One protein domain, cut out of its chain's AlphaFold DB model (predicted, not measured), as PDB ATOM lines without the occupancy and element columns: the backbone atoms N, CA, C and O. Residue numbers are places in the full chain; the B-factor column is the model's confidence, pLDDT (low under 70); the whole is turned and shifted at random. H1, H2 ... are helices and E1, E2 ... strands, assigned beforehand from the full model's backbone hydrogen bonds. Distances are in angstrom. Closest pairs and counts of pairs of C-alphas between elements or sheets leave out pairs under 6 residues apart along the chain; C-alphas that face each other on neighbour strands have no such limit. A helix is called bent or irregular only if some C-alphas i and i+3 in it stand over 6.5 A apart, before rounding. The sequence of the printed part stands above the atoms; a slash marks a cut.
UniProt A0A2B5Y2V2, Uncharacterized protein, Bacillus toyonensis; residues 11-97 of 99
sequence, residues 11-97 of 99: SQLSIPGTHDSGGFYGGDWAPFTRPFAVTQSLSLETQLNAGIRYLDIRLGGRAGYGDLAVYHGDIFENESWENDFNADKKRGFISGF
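What this domain is: This is residues 11 to 97 of the 99 residues of an uncharacterized protein of Bacillus toyonensis (UniProt A0A2B5Y2V2). A small hairpin of two strands, E1 and E2, sits towards one end of a body made mostly of loops, with four short helices spread through it. Two long stretches with no named element, residues 11 to 29 and residues 50 to 68, run through this body and are tied to each other by a short strand-like pairing of residues 17 to 18 with residues 54 to 55. The printed part has 87 residues, with H1 H2 E1 E2 H3 H4 in order; the class is mixed, under half in named elements. It is compact, radius of gyration of the C-alphas 13.3 A, spanning 37 by 26 by 21 A.

How they stand to each other: E1, residues 69 to 72, and E2, residues 75 to 80, form an antiparallel hairpin; N 70 and O 79 are within hydrogen-bond range at 2.9 A. H1, residues 30 to 37, is irregular, with C-alphas 32 and 35 7.0 A apart; its closest C-alpha to E1 is Ala 37, 5.8 A from that of His 72. H2, residues 44 to 49, and H3, residues 81 to 85, are close but not clearly touching, the closest C-alphas, Leu 44 and Asp 84, 7.1 A apart. H4, residues 91 to 96, is only just apart from H2, closest 8.0 A. Every O i to N i+4 pair is within range in H2, H3 and H4, and 2 of 4 in H1.

Where its parts are: H1 begins at C-alpha 30 (148.904, 145.103, 150.447) and H4 ends at C-alpha 96 (175.321, 142.862, 170.979). E2 is 13.0 A long, E1 10.4 A.

The domain as a whole: The C-alphas farthest apart, Gln 12 and Gly 64, are 41.3 A apart. The printed part has no cut; the link from H2 to E1 is long, 19 residues. Residues 87 to 97 are under 70 in pLDDT.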
ATOM      1  N   SER A  11     177.774 163.678 163.276       97.19
ATOM      2  CA  SER A  11     177.756 164.553 162.094       97.19
ATOM      3  C   SER A  11     178.999 164.455 161.199       97.19
ATOM      4  O   SER A  11     179.029 165.071 160.140       97.19
ATOM      5  N   GLN A  12     180.050 163.761 161.639       97.19
ATOM      6  CA  GLN A  12     181.283 163.532 160.877       97.19
ATOM      7  C   GLN A  12     181.315 162.140 160.232       97.19
ATOM      8  O   GLN A  12     182.285 161.803 159.557       97.19
ATOM      9  N   LEU A  13     180.287 161.320 160.460       95.81
ATOM     10  CA  LEU A  13     180.208 159.952 159.971       95.81
ATOM     11  C   LEU A  13     179.339 159.874 158.716       95.81
ATOM     12  O   LEU A  13     178.264 160.467 158.648       95.81
ATOM     13  N   SER A  14     179.758 159.050 157.761       96.75
ATOM     14  CA  SER A  14     178.860 158.546 156.721       96.75
ATOM     15  C   SER A  14     178.038 157.401 157.307       96.75
ATOM     16  O   SER A  14     178.569 156.315 157.540       96.75
ATOM     17  N   ILE A  15     176.756 157.648 157.577       96.38
ATOM     18  CA  ILE A  15     175.859 156.675 158.211       96.38
ATOM     19  C   ILE A  15     174.798 156.234 157.198       96.38
ATOM     20  O   ILE A  15     174.034 157.078 156.729       96.38
ATOM     21  N   PRO A  16     174.706 154.935 156.864       97.38
ATOM     22  CA  PRO A  16     173.620 154.441 156.034       97.38
ATOM     23  C   PRO A  16     172.298 154.464 156.815       97.38
ATOM     24  O   PRO A  16     172.223 154.027 157.973       97.38
ATOM     25  N   GLY A  17     171.258 154.964 156.152       97.44
ATOM     26  CA  GLY A  17     169.900 155.044 156.671       97.44
ATOM     27  C   GLY A  17     168.864 154.510 155.691       97.44
ATOM     28  O   GLY A  17     169.147 154.378 154.501       97.44
ATOM     29  N   THR A  18     167.666 154.224 156.193       98.12
ATOM     30  CA  THR A  18     166.514 153.810 155.381       98.12
ATOM     31  C   THR A  18     165.378 154.821 155.522       98.12
ATOM     32  O   THR A  18     165.083 155.276 156.624       98.12
ATOM     33  N   HIS A  19     164.776 155.214 154.396       98.06
ATOM     34  CA  HIS A  19     163.572 156.052 154.374       98.06
ATOM     35  C   HIS A  19     162.363 155.199 154.737       98.06
ATOM     36  O   HIS A  19     162.179 154.143 154.136       98.06
ATOM     37  N   ASP A  20     161.536 155.689 155.657       97.00
ATOM     38  CA  ASP A  20     160.364 154.983 156.160       97.00
ATOM     39  C   ASP A  20     160.687 153.526 156.544       97.00
ATOM     40  O   ASP A  20     160.196 152.561 155.966       97.00
ATOM     41  N   SER A  21     161.602 153.362 157.500       96.25
ATOM     42  CA  SER A  21     162.237 152.093 157.871       96.25
ATOM     43  C   SER A  21     161.256 150.985 158.272       96.25
ATOM     44  O   SER A  21     161.637 149.815 158.255       96.25
ATOM     45  N   GLY A  22     160.023 151.341 158.649       94.62
ATOM     46  CA  GLY A  22     158.942 150.406 158.971       94.62
ATOM     47  C   GLY A  22     158.044 150.004 157.796       94.62
ATOM     48  O   GLY A  22     157.219 149.112 157.970       94.62
ATOM     49  N   GLY A  23     158.213 150.604 156.614       95.81
ATOM     50  CA  GLY A  23     157.425 150.339 155.405       95.81
ATOM     51  C   GLY A  23     157.772 149.008 154.733       95.81
ATOM     52  O   GLY A  23     158.275 148.986 153.609       95.81
ATOM     53  N   PHE A  24     157.561 147.893 155.435       94.19
ATOM     54  CA  PHE A  24     157.878 146.529 154.990       94.19
ATOM     55  C   PHE A  24     156.626 145.726 154.594       94.19
ATOM     56  O   PHE A  24     156.662 144.910 153.664       94.19
ATOM     57  N   TYR A  25     155.502 145.953 155.275       93.88
ATOM     58  CA  TYR A  25     154.317 145.102 155.173       93.88
ATOM     59  C   TYR A  25     153.371 145.572 154.058       93.88
ATOM     60  O   TYR A  25     152.828 144.748 153.314       93.88
ATOM     61  N   GLY A  26     153.220 146.887 153.887       92.00
ATOM     62  CA  GLY A  26     152.281 147.519 152.961       92.00
ATOM     63  C   GLY A  26     150.846 147.578 153.487       92.00
ATOM     64  O   GLY A  26     149.942 147.925 152.735       92.00
ATOM     65  N   GLY A  27     150.615 147.224 154.750       92.25
ATOM     66  CA  GLY A  27     149.310 147.298 155.409       92.25
ATOM     67  C   GLY A  27     148.241 146.306 154.943       92.25
ATOM     68  O   GLY A  27     148.497 145.364 154.193       92.25
ATOM     69  N   ASP A  28     147.011 146.512 155.426       89.25
ATOM     70  CA  ASP A  28     145.876 145.583 155.283       89.25
ATOM     71  C   ASP A  28     145.482 145.284 153.820       89.25
ATOM     72  O   ASP A  28     144.998 144.196 153.508       89.25
ATOM     73  N   TRP A  29     145.691 146.236 152.905       90.44
ATOM     74  CA  TRP A  29     145.358 146.125 151.475       90.44
ATOM     75  C   TRP A  29     146.606 146.036 150.591       90.44
ATOM     76  O   TRP A  29     146.664 146.598 149.493       90.44
ATOM     77  N   ALA A  30     147.590 145.265 151.062       88.81
ATOM     78  CA  ALA A  30     148.904 145.103 150.447       88.81
ATOM     79  C   ALA A  30     148.902 144.956 148.903       88.81
ATOM     80  O   ALA A  30     149.717 145.617 148.258       88.81
ATOM     81  N   PRO A  31     148.012 144.179 148.246       92.69
ATOM     82  CA  PRO A  31     148.022 144.078 146.782       92.69
ATOM     83  C   PRO A  31     147.909 145.424 146.046       92.69
ATOM     84  O   PRO A  31     148.438 145.557 144.946       92.69
ATOM     85  N   PHE A  32     147.245 146.415 146.645       93.44
ATOM     86  CA  PHE A  32     147.061 147.745 146.063       93.44
ATOM     87  C   PHE A  32     148.035 148.787 146.624       93.44
ATOM     88  O   PHE A  32     148.511 149.648 145.892       93.44
ATOM     89  N   THR A  33     148.337 148.724 147.919       94.56
ATOM     90  CA  THR A  33     149.133 149.738 148.627       94.56
ATOM     91  C   THR A  33     150.636 149.545 148.460       94.56
ATOM     92  O   THR A  33     151.375 150.527 148.478       94.56
ATOM     93  N   ARG A  34     151.118 148.312 148.252       93.44
ATOM     94  CA  ARG A  34     152.556 147.998 148.173       93.44
ATOM     95  C   ARG A  34     153.365 148.861 147.196       93.44
ATOM     96  O   ARG A  34     154.451 149.266 147.594       93.44
ATOM     97  N   PRO A  35     152.890 149.182 145.976       94.75
ATOM     98  CA  PRO A  35     153.627 150.048 145.052       94.75
ATOM     99  C   PRO A  35     153.892 151.465 145.582       94.75
ATOM    100  O   PRO A  35     154.733 152.163 145.024       94.75
ATOM    101  N   PHE A  36     153.168 151.891 146.621       93.62
ATOM    102  CA  PHE A  36     153.218 153.249 147.162       93.62
ATOM    103  C   PHE A  36     153.707 153.299 148.615       93.62
ATOM    104  O   PHE A  36     154.352 154.270 148.989       93.62
ATOM    105  N   ALA A  37     153.412 152.268 149.413       95.06
ATOM    106  CA  ALA A  37     153.660 152.243 150.856       95.06
ATOM    107  C   ALA A  37     154.876 151.404 151.273       95.06
ATOM    108  O   ALA A  37     155.464 151.655 152.320       95.06
ATOM    109  N   VAL A  38     155.291 150.421 150.462       96.56
ATOM    110  CA  VAL A  38     156.460 149.596 150.800       96.56
ATOM    111  C   VAL A  38     157.726 150.256 150.286       96.56
ATOM    112  O   VAL A  38     157.933 150.408 149.083       96.56
ATOM    113  N   THR A  39     158.601 150.598 151.221       97.62
ATOM    114  CA  THR A  39     159.894 151.237 150.965       97.62
ATOM    115  C   THR A  39     161.063 150.319 151.320       97.62
ATOM    116  O   THR A  39     162.172 150.530 150.827       97.62
ATOM    117  N   GLN A  40     160.823 149.279 152.127       97.31
ATOM    118  CA  GLN A  40     161.839 148.348 152.608       97.31
ATOM    119  C   GLN A  40     161.520 146.905 152.218       97.31
ATOM    120  O   GLN A  40     160.386 146.440 152.288       97.31
ATOM    121  N   SER A  41     162.560 146.156 151.850       96.06
ATOM    122  CA  SER A  41     162.491 144.706 151.614       96.06
ATOM    123  C   SER A  41     163.031 143.877 152.782       96.06
ATOM    124  O   SER A  41     163.003 142.650 152.726       96.06
ATOM    125  N   LEU A  42     163.532 144.535 153.832       94.38
ATOM    126  CA  LEU A  42     164.142 143.916 155.004       94.38
ATOM    127  C   LEU A  42     163.375 144.329 156.265       94.38
ATOM    128  O   LEU A  42     163.073 145.512 156.434       94.38
ATOM    129  N   SER A  43     163.135 143.380 157.177       91.25
ATOM    130  CA  SER A  43     162.643 143.697 158.525       91.25
ATOM    131  C   SER A  43     163.618 144.619 159.255       91.25
ATOM    132  O   SER A  43     164.808 144.653 158.925       91.25
ATOM    133  N   LEU A  44     163.158 145.333 160.284       89.25
ATOM    134  CA  LEU A  44     164.017 146.272 161.000       89.25
ATOM    135  C   LEU A  44     165.246 145.587 161.619       89.25
ATOM    136  O   LEU A  44     166.354 146.109 161.542       89.25
ATOM    137  N   GLU A  45     165.079 144.399 162.204       87.62
ATOM    138  CA  GLU A  45     166.213 143.613 162.711       87.62
ATOM    139  C   GLU A  45     167.235 143.309 161.607       87.62
ATOM    140  O   GLU A  45     168.441 143.473 161.800       87.62
ATOM    141  N   THR A  46     166.760 142.929 160.421       91.75
ATOM    142  CA  THR A  46     167.634 142.618 159.286       91.75
ATOM    143  C   THR A  46     168.322 143.871 158.746       91.75
ATOM    144  O   THR A  46     169.508 143.817 158.428       91.75
ATOM    145  N   GLN A  47     167.635 145.020 158.707       93.19
ATOM    146  CA  GLN A  47     168.240 146.314 158.361       93.19
ATOM    147  C   GLN A  47     169.390 146.645 159.313       93.19
ATOM    148  O   GLN A  47     170.492 147.001 158.885       93.19
ATOM    149  N   LEU A  48     169.166 146.481 160.615       91.00
ATOM    150  CA  LEU A  48     170.196 146.748 161.599       91.00
ATOM    151  C   LEU A  48     171.368 145.752 161.470       91.00
ATOM    152  O   LEU A  48     172.529 146.163 161.551       91.00
ATOM    153  N   ASN A  49     171.106 144.463 161.228       89.62
ATOM    154  CA  ASN A  49     172.152 143.462 160.961       89.62
ATOM    155  C   ASN A  49     172.951 143.777 159.686       89.62
ATOM    156  O   ASN A  49     174.160 143.560 159.651       89.62
ATOM    157  N   ALA A  50     172.310 144.367 158.675       93.69
ATOM    158  CA  ALA A  50     172.954 144.839 157.449       93.69
ATOM    159  C   ALA A  50     173.778 146.132 157.637       93.69
ATOM    160  O   ALA A  50     174.434 146.586 156.703       93.69
ATOM    161  N   GLY A  51     173.770 146.729 158.834       92.69
ATOM    162  CA  GLY A  51     174.574 147.908 159.164       92.69
ATOM    163  C   GLY A  51     173.831 149.245 159.110       92.69
ATOM    164  O   GLY A  51     174.463 150.272 159.350       92.69
ATOM    165  N   ILE A  52     172.512 149.262 158.868       94.62
ATOM    166  CA  ILE A  52     171.699 150.490 158.929       94.62
ATOM    167  C   ILE A  52     171.711 151.052 160.349       94.62
ATOM    168  O   ILE A  52     171.522 150.315 161.319       94.62
ATOM    169  N   ARG A  53     171.972 152.353 160.498       93.38
ATOM    170  CA  ARG A  53     172.054 153.016 161.815       93.38
ATOM    171  C   ARG A  53     171.356 154.375 161.878       93.38
ATOM    172  O   ARG A  53     171.385 155.015 162.923       93.38
ATOM    173  N   TYR A  54     170.694 154.775 160.799       95.44
ATOM    174  CA  TYR A  54     169.723 155.861 160.787       95.44
ATOM    175  C   TYR A  54     168.371 155.301 160.339       95.44
ATOM    176  O   TYR A  54     168.283 154.688 159.276       95.44
ATOM    177  N   LEU A  55     167.339 155.478 161.160       94.81
ATOM    178  CA  LEU A  55     166.009 154.929 160.919       94.81
ATOM    179  C   LEU A  55     164.986 156.066 160.877       94.81
ATOM    180  O   LEU A  55     164.917 156.863 161.811       94.81
ATOM    181  N   ASP A  56     164.200 156.127 159.810       97.00
ATOM    182  CA  ASP A  56     163.033 157.003 159.687       97.00
ATOM    183  C   ASP A  56     161.797 156.212 160.132       97.00
ATOM    184  O   ASP A  56     161.304 155.360 159.398       97.00
ATOM    185  N   ILE A  57     161.344 156.432 161.368       94.38
ATOM    186  CA  ILE A  57     160.214 155.709 161.967       94.38
ATOM    187  C   ILE A  57     159.033 156.667 162.076       94.38
ATOM    188  O   ILE A  57     159.133 157.718 162.711       94.38
ATOM    189  N   ARG A  58     157.898 156.278 161.493       95.69
ATOM    190  CA  ARG A  58     156.685 157.094 161.430       95.69
ATOM    191  C   ARG A  58     155.571 156.424 162.217       95.69
ATOM    192  O   ARG A  58     155.210 155.282 161.942       95.69
ATOM    193  N   LEU A  59     155.075 157.129 163.231       95.19
ATOM    194  CA  LEU A  59     154.177 156.574 164.240       95.19
ATOM    195  C   LEU A  59     152.882 157.378 164.348       95.19
ATOM    196  O   LEU A  59     152.880 158.597 164.182       95.19
ATOM    197  N   GLY A  60     151.798 156.686 164.686       94.56
ATOM    198  CA  GLY A  60     150.485 157.266 164.954       94.56
ATOM    199  C   GLY A  60     149.684 156.411 165.935       94.56
ATOM    200  O   GLY A  60     150.007 155.250 166.165       94.56
ATOM    201  N   GLY A  61     148.636 156.977 166.533       94.38
ATOM    202  CA  GLY A  61     147.778 156.238 167.464       94.38
ATOM    203  C   GLY A  61     146.809 155.301 166.737       94.38
ATOM    204  O   GLY A  61     146.156 155.711 165.776       94.38
ATOM    205  N   ARG A  62     146.662 154.059 167.219       90.75
ATOM    206  CA  ARG A  62     145.691 153.083 166.693       90.75
ATOM    207  C   ARG A  62     145.114 152.222 167.812       90.75
ATOM    208  O   ARG A  62     145.838 151.511 168.502       90.75
ATOM    209  N   ALA A  63     143.789 152.237 167.957       88.06
ATOM    210  CA  ALA A  63     143.108 151.392 168.935       88.06
ATOM    211  C   ALA A  63     143.430 149.904 168.694       88.06
ATOM    212  O   ALA A  63     143.323 149.412 167.572       88.06
ATOM    213  N   GLY A  64     143.820 149.196 169.758       83.88
ATOM    214  CA  GLY A  64     144.176 147.775 169.706       83.88
ATOM    215  C   GLY A  64     145.633 147.464 169.335       83.88
ATOM    216  O   GLY A  64     145.979 146.288 169.298       83.88
ATOM    217  N   TYR A  65     146.484 148.473 169.105       80.88
ATOM    218  CA  TYR A  65     147.891 148.303 168.698       80.88
ATOM    219  C   TYR A  65     148.893 149.038 169.606       80.88
ATOM    220  O   TYR A  65     149.960 149.432 169.151       80.88
ATOM    221  N   GLY A  66     148.559 149.208 170.889       79.69
ATOM    222  CA  GLY A  66     149.389 149.960 171.836       79.69
ATOM    223  C   GLY A  66     149.201 151.473 171.718       79.69
ATOM    224  O   GLY A  66     148.195 151.937 171.173       79.69
ATOM    225  N   ASP A  67     150.158 152.232 172.254       84.69
ATOM    226  CA  ASP A  67     150.113 153.698 172.213       84.69
ATOM    227  C   ASP A  67     150.551 154.223 170.837       84.69
ATOM    228  O   ASP A  67     150.080 155.271 170.387       84.69
ATOM    229  N   LEU A  68     151.433 153.484 170.150       92.44
ATOM    230  CA  LEU A  68     152.034 153.888 168.882       92.44
ATOM    231  C   LEU A  68     152.072 152.724 167.884       92.44
ATOM    232  O   LEU A  68     152.746 151.721 168.084       92.44
ATOM    233  N   ALA A  69     151.406 152.902 166.751       94.31
ATOM    234  CA  ALA A  69     151.436 152.021 165.589       94.31
ATOM    235  C   ALA A  69     152.287 152.623 164.461       94.31
ATOM    236  O   ALA A  69     152.467 153.839 164.403       94.31
ATOM    237  N   VAL A  70     152.804 151.778 163.567       95.00
ATOM    238  CA  VAL A  70     153.669 152.169 162.440       95.00
ATOM    239  C   VAL A  70     152.832 152.501 161.207       95.00
ATOM    240  O   VAL A  70     151.881 151.781 160.887       95.00
ATOM    241  N   TYR A  71     153.188 153.583 160.510       96.38
ATOM    242  CA  TYR A  71     152.411 154.117 159.391       96.38
ATOM    243  C   TYR A  71     153.260 154.627 158.223       96.38
ATOM    244  O   TYR A  71     154.260 155.305 158.433       96.38
ATOM    245  N   HIS A  72     152.756 154.446 157.000       96.38
ATOM    246  CA  HIS A  72     153.162 155.188 155.805       96.38
ATOM    247  C   HIS A  72     152.018 156.119 155.371       96.38
ATOM    248  O   HIS A  72     151.106 155.726 154.640       96.38
ATOM    249  N   GLY A  73     152.030 157.369 155.841       93.56
ATOM    250  CA  GLY A  73     150.874 158.260 155.672       93.56
ATOM    251  C   GLY A  73     149.656 157.704 156.418       93.56
ATOM    252  O   GLY A  73     149.765 157.378 157.594       93.56
ATOM    253  N   ASP A  74     148.520 157.546 155.736       93.12
ATOM    254  CA  ASP A  74     147.301 156.962 156.325       93.12
ATOM    255  C   ASP A  74     147.302 155.419 156.338       93.12
ATOM    256  O   ASP A  74     146.358 154.787 156.819       93.12
ATOM    257  N   ILE A  75     148.350 154.786 155.800       95.06
ATOM    258  CA  ILE A  75     148.443 153.331 155.672       95.06
ATOM    259  C   ILE A  75     149.105 152.768 156.921       95.06
ATOM    260  O   ILE A  75     150.274 153.025 157.191       95.06
ATOM    261  N   PHE A  76     148.344 151.985 157.680       94.69
ATOM    262  CA  PHE A  76     148.852 151.236 158.820       94.69
ATOM    263  C   PHE A  76     149.705 150.058 158.341       94.69
ATOM    264  O   PHE A  76     149.208 149.214 157.604       94.69
ATOM    265  N   GLU A  77     150.957 149.968 158.789       94.12
ATOM    266  CA  GLU A  77     151.940 148.965 158.346       94.12
ATOM    267  C   GLU A  77     151.835 147.626 159.097       94.12
ATOM    268  O   GLU A  77     152.778 146.845 159.116       94.12
ATOM    269  N   ASN A  78     150.692 147.320 159.716       92.56
ATOM    270  CA  ASN A  78     150.473 146.060 160.441       92.56
ATOM    271  C   ASN A  78     151.461 145.796 161.586       92.56
ATOM    272  O   ASN A  78     151.616 144.653 162.013       92.56
ATOM    273  N   GLU A  79     152.069 146.854 162.124       90.19
ATOM    274  CA  GLU A  79     153.078 146.762 163.173       90.19
ATOM    275  C   GLU A  79     152.899 147.840 164.251       90.19
ATOM    276  O   GLU A  79     152.451 148.956 163.983       90.19
ATOM    277  N   SER A  80     153.260 147.499 165.487       90.25
ATOM    278  CA  SER A  80     153.278 148.408 166.638       90.25
ATOM    279  C   SER A  80     154.703 148.776 167.036       90.25
ATOM    280  O   SER A  80     155.646 147.992 166.868       90.25
ATOM    281  N   TRP A  81     154.864 149.959 167.625       87.69
ATOM    282  CA  TRP A  81     156.117 150.383 168.237       87.69
ATOM    283  C   TRP A  81     156.594 149.345 169.253       87.69
ATOM    284  O   TRP A  81     157.756 148.942 169.247       87.69
ATOM    285  N   GLU A  82     155.685 148.860 170.097       84.44
ATOM    286  CA  GLU A  82     155.970 147.939 171.188       84.44
ATOM    287  C   GLU A  82     156.523 146.600 170.703       84.44
ATOM    288  O   GLU A  82     157.231 145.934 171.460       84.44
ATOM    289  N   ASN A  83     156.216 146.183 169.478       81.94
ATOM    290  CA  ASN A  83     156.635 144.902 168.920       81.94
ATOM    291  C   ASN A  83     158.002 144.959 168.245       81.94
ATOM    292  O   ASN A  83     158.888 144.223 168.680       81.94
ATOM    293  N   ASP A  84     158.184 145.816 167.237       75.38
ATOM    294  CA  ASP A  84     159.395 145.789 166.401       75.38
ATOM    295  C   ASP A  84     160.335 146.985 166.622       75.38
ATOM    296  O   ASP A  84     161.502 146.941 166.239       75.38
ATOM    297  N   PHE A  85     159.897 148.052 167.293       74.38
ATOM    298  CA  PHE A  85     160.715 149.264 167.458       74.38
ATOM    299  C   PHE A  85     161.101 149.572 168.905       74.38
ATOM    300  O   PHE A  85     162.037 150.338 169.138       74.38
ATOM    301  N   ASN A  86     160.447 148.944 169.881       70.88
ATOM    302  CA  ASN A  86     160.733 149.169 171.286       70.88
ATOM    303  C   ASN A  86     162.171 148.749 171.611       70.88
ATOM    304  O   ASN A  86     162.544 147.570 171.553       70.88
ATOM    305  N   ALA A  87     162.965 149.748 171.995       59.75
ATOM    306  CA  ALA A  87     164.365 149.600 172.346       59.75
ATOM    307  C   ALA A  87     164.590 148.548 173.438       59.75
ATOM    308  O   ALA A  87     165.615 147.879 173.397       59.75
ATOM    309  N   ASP A  88     163.644 148.331 174.357       58.88
ATOM    310  CA  ASP A  88     163.768 147.308 175.400       58.88
ATOM    311  C   ASP A  88     163.687 145.877 174.846       58.88
ATOM    312  O   ASP A  88     164.410 145.003 175.327       58.88
ATOM    313  N   LYS A  89     162.912 145.634 173.778       57.47
ATOM    314  CA  LYS A  89     162.927 144.351 173.048       57.47
ATOM    315  C   LYS A  89     164.162 144.220 172.159       57.47
ATOM    316  O   LYS A  89     164.707 143.130 172.013       57.47
ATOM    317  N   LYS A  90     164.657 145.339 171.622       59.72
ATOM    318  CA  LYS A  90     165.900 145.387 170.833       59.72
ATOM    319  C   LYS A  90     167.155 145.609 171.675       59.72
ATOM    320  O   LYS A  90     168.242 145.725 171.114       59.72
ATOM    321  N   ARG A  91     167.062 145.563 173.010       54.84
ATOM    322  CA  ARG A  91     168.222 145.672 173.909       54.84
ATOM    323  C   ARG A  91     169.263 144.616 173.600       54.84
ATOM    324  O   ARG A  91     170.428 144.966 173.614       54.84
ATOM    325  N   GLY A  92     168.864 143.392 173.241       50.62
ATOM    326  CA  GLY A  92     169.792 142.342 172.800       50.62
ATOM    327  C   GLY A  92     170.596 142.731 171.553       50.62
ATOM    328  O   GLY A  92     171.784 142.431 171.457       50.62
ATOM    329  N   PHE A  93     169.974 143.479 170.638       55.34
ATOM    330  CA  PHE A  93     170.604 143.997 169.429       55.34
ATOM    331  C   PHE A  93     171.589 145.134 169.751       55.34
ATOM    332  O   PHE A  93     172.744 145.103 169.332       55.34
ATOM    333  N   ILE A  94     171.164 146.115 170.552       57.72
ATOM    334  CA  ILE A  94     172.003 147.261 170.943       57.72
ATOM    335  C   ILE A  94     173.110 146.824 171.924       57.72
ATOM    336  O   ILE A  94     174.211 147.357 171.889       57.72
ATOM    337  N   SER A  95     172.875 145.805 172.759       52.91
ATOM    338  CA  SER A  95     173.884 145.230 173.661       52.91
ATOM    339  C   SER A  95     174.875 144.310 172.947       52.91
ATOM    340  O   SER A  95     175.996 144.138 173.423       52.91
ATOM    341  N   GLY A  96     174.466 143.694 171.830       47.66
ATOM    342  CA  GLY A  96     175.321 142.862 170.979       47.66
ATOM    343  C   GLY A  96     176.211 143.687 170.046       47.66
ATOM    344  O   GLY A  96     177.355 143.320 169.787       47.66
ATOM    345  N   PHE A  97     175.728 144.852 169.610       49.38
ATOM    346  CA  PHE A  97     176.529 145.873 168.948       49.38
ATOM    347  C   PHE A  97     177.062 146.852 169.990       49.38
ATOM    348  O   PHE A  97     176.532 147.950 170.131       49.38
TER     349      PHE A  97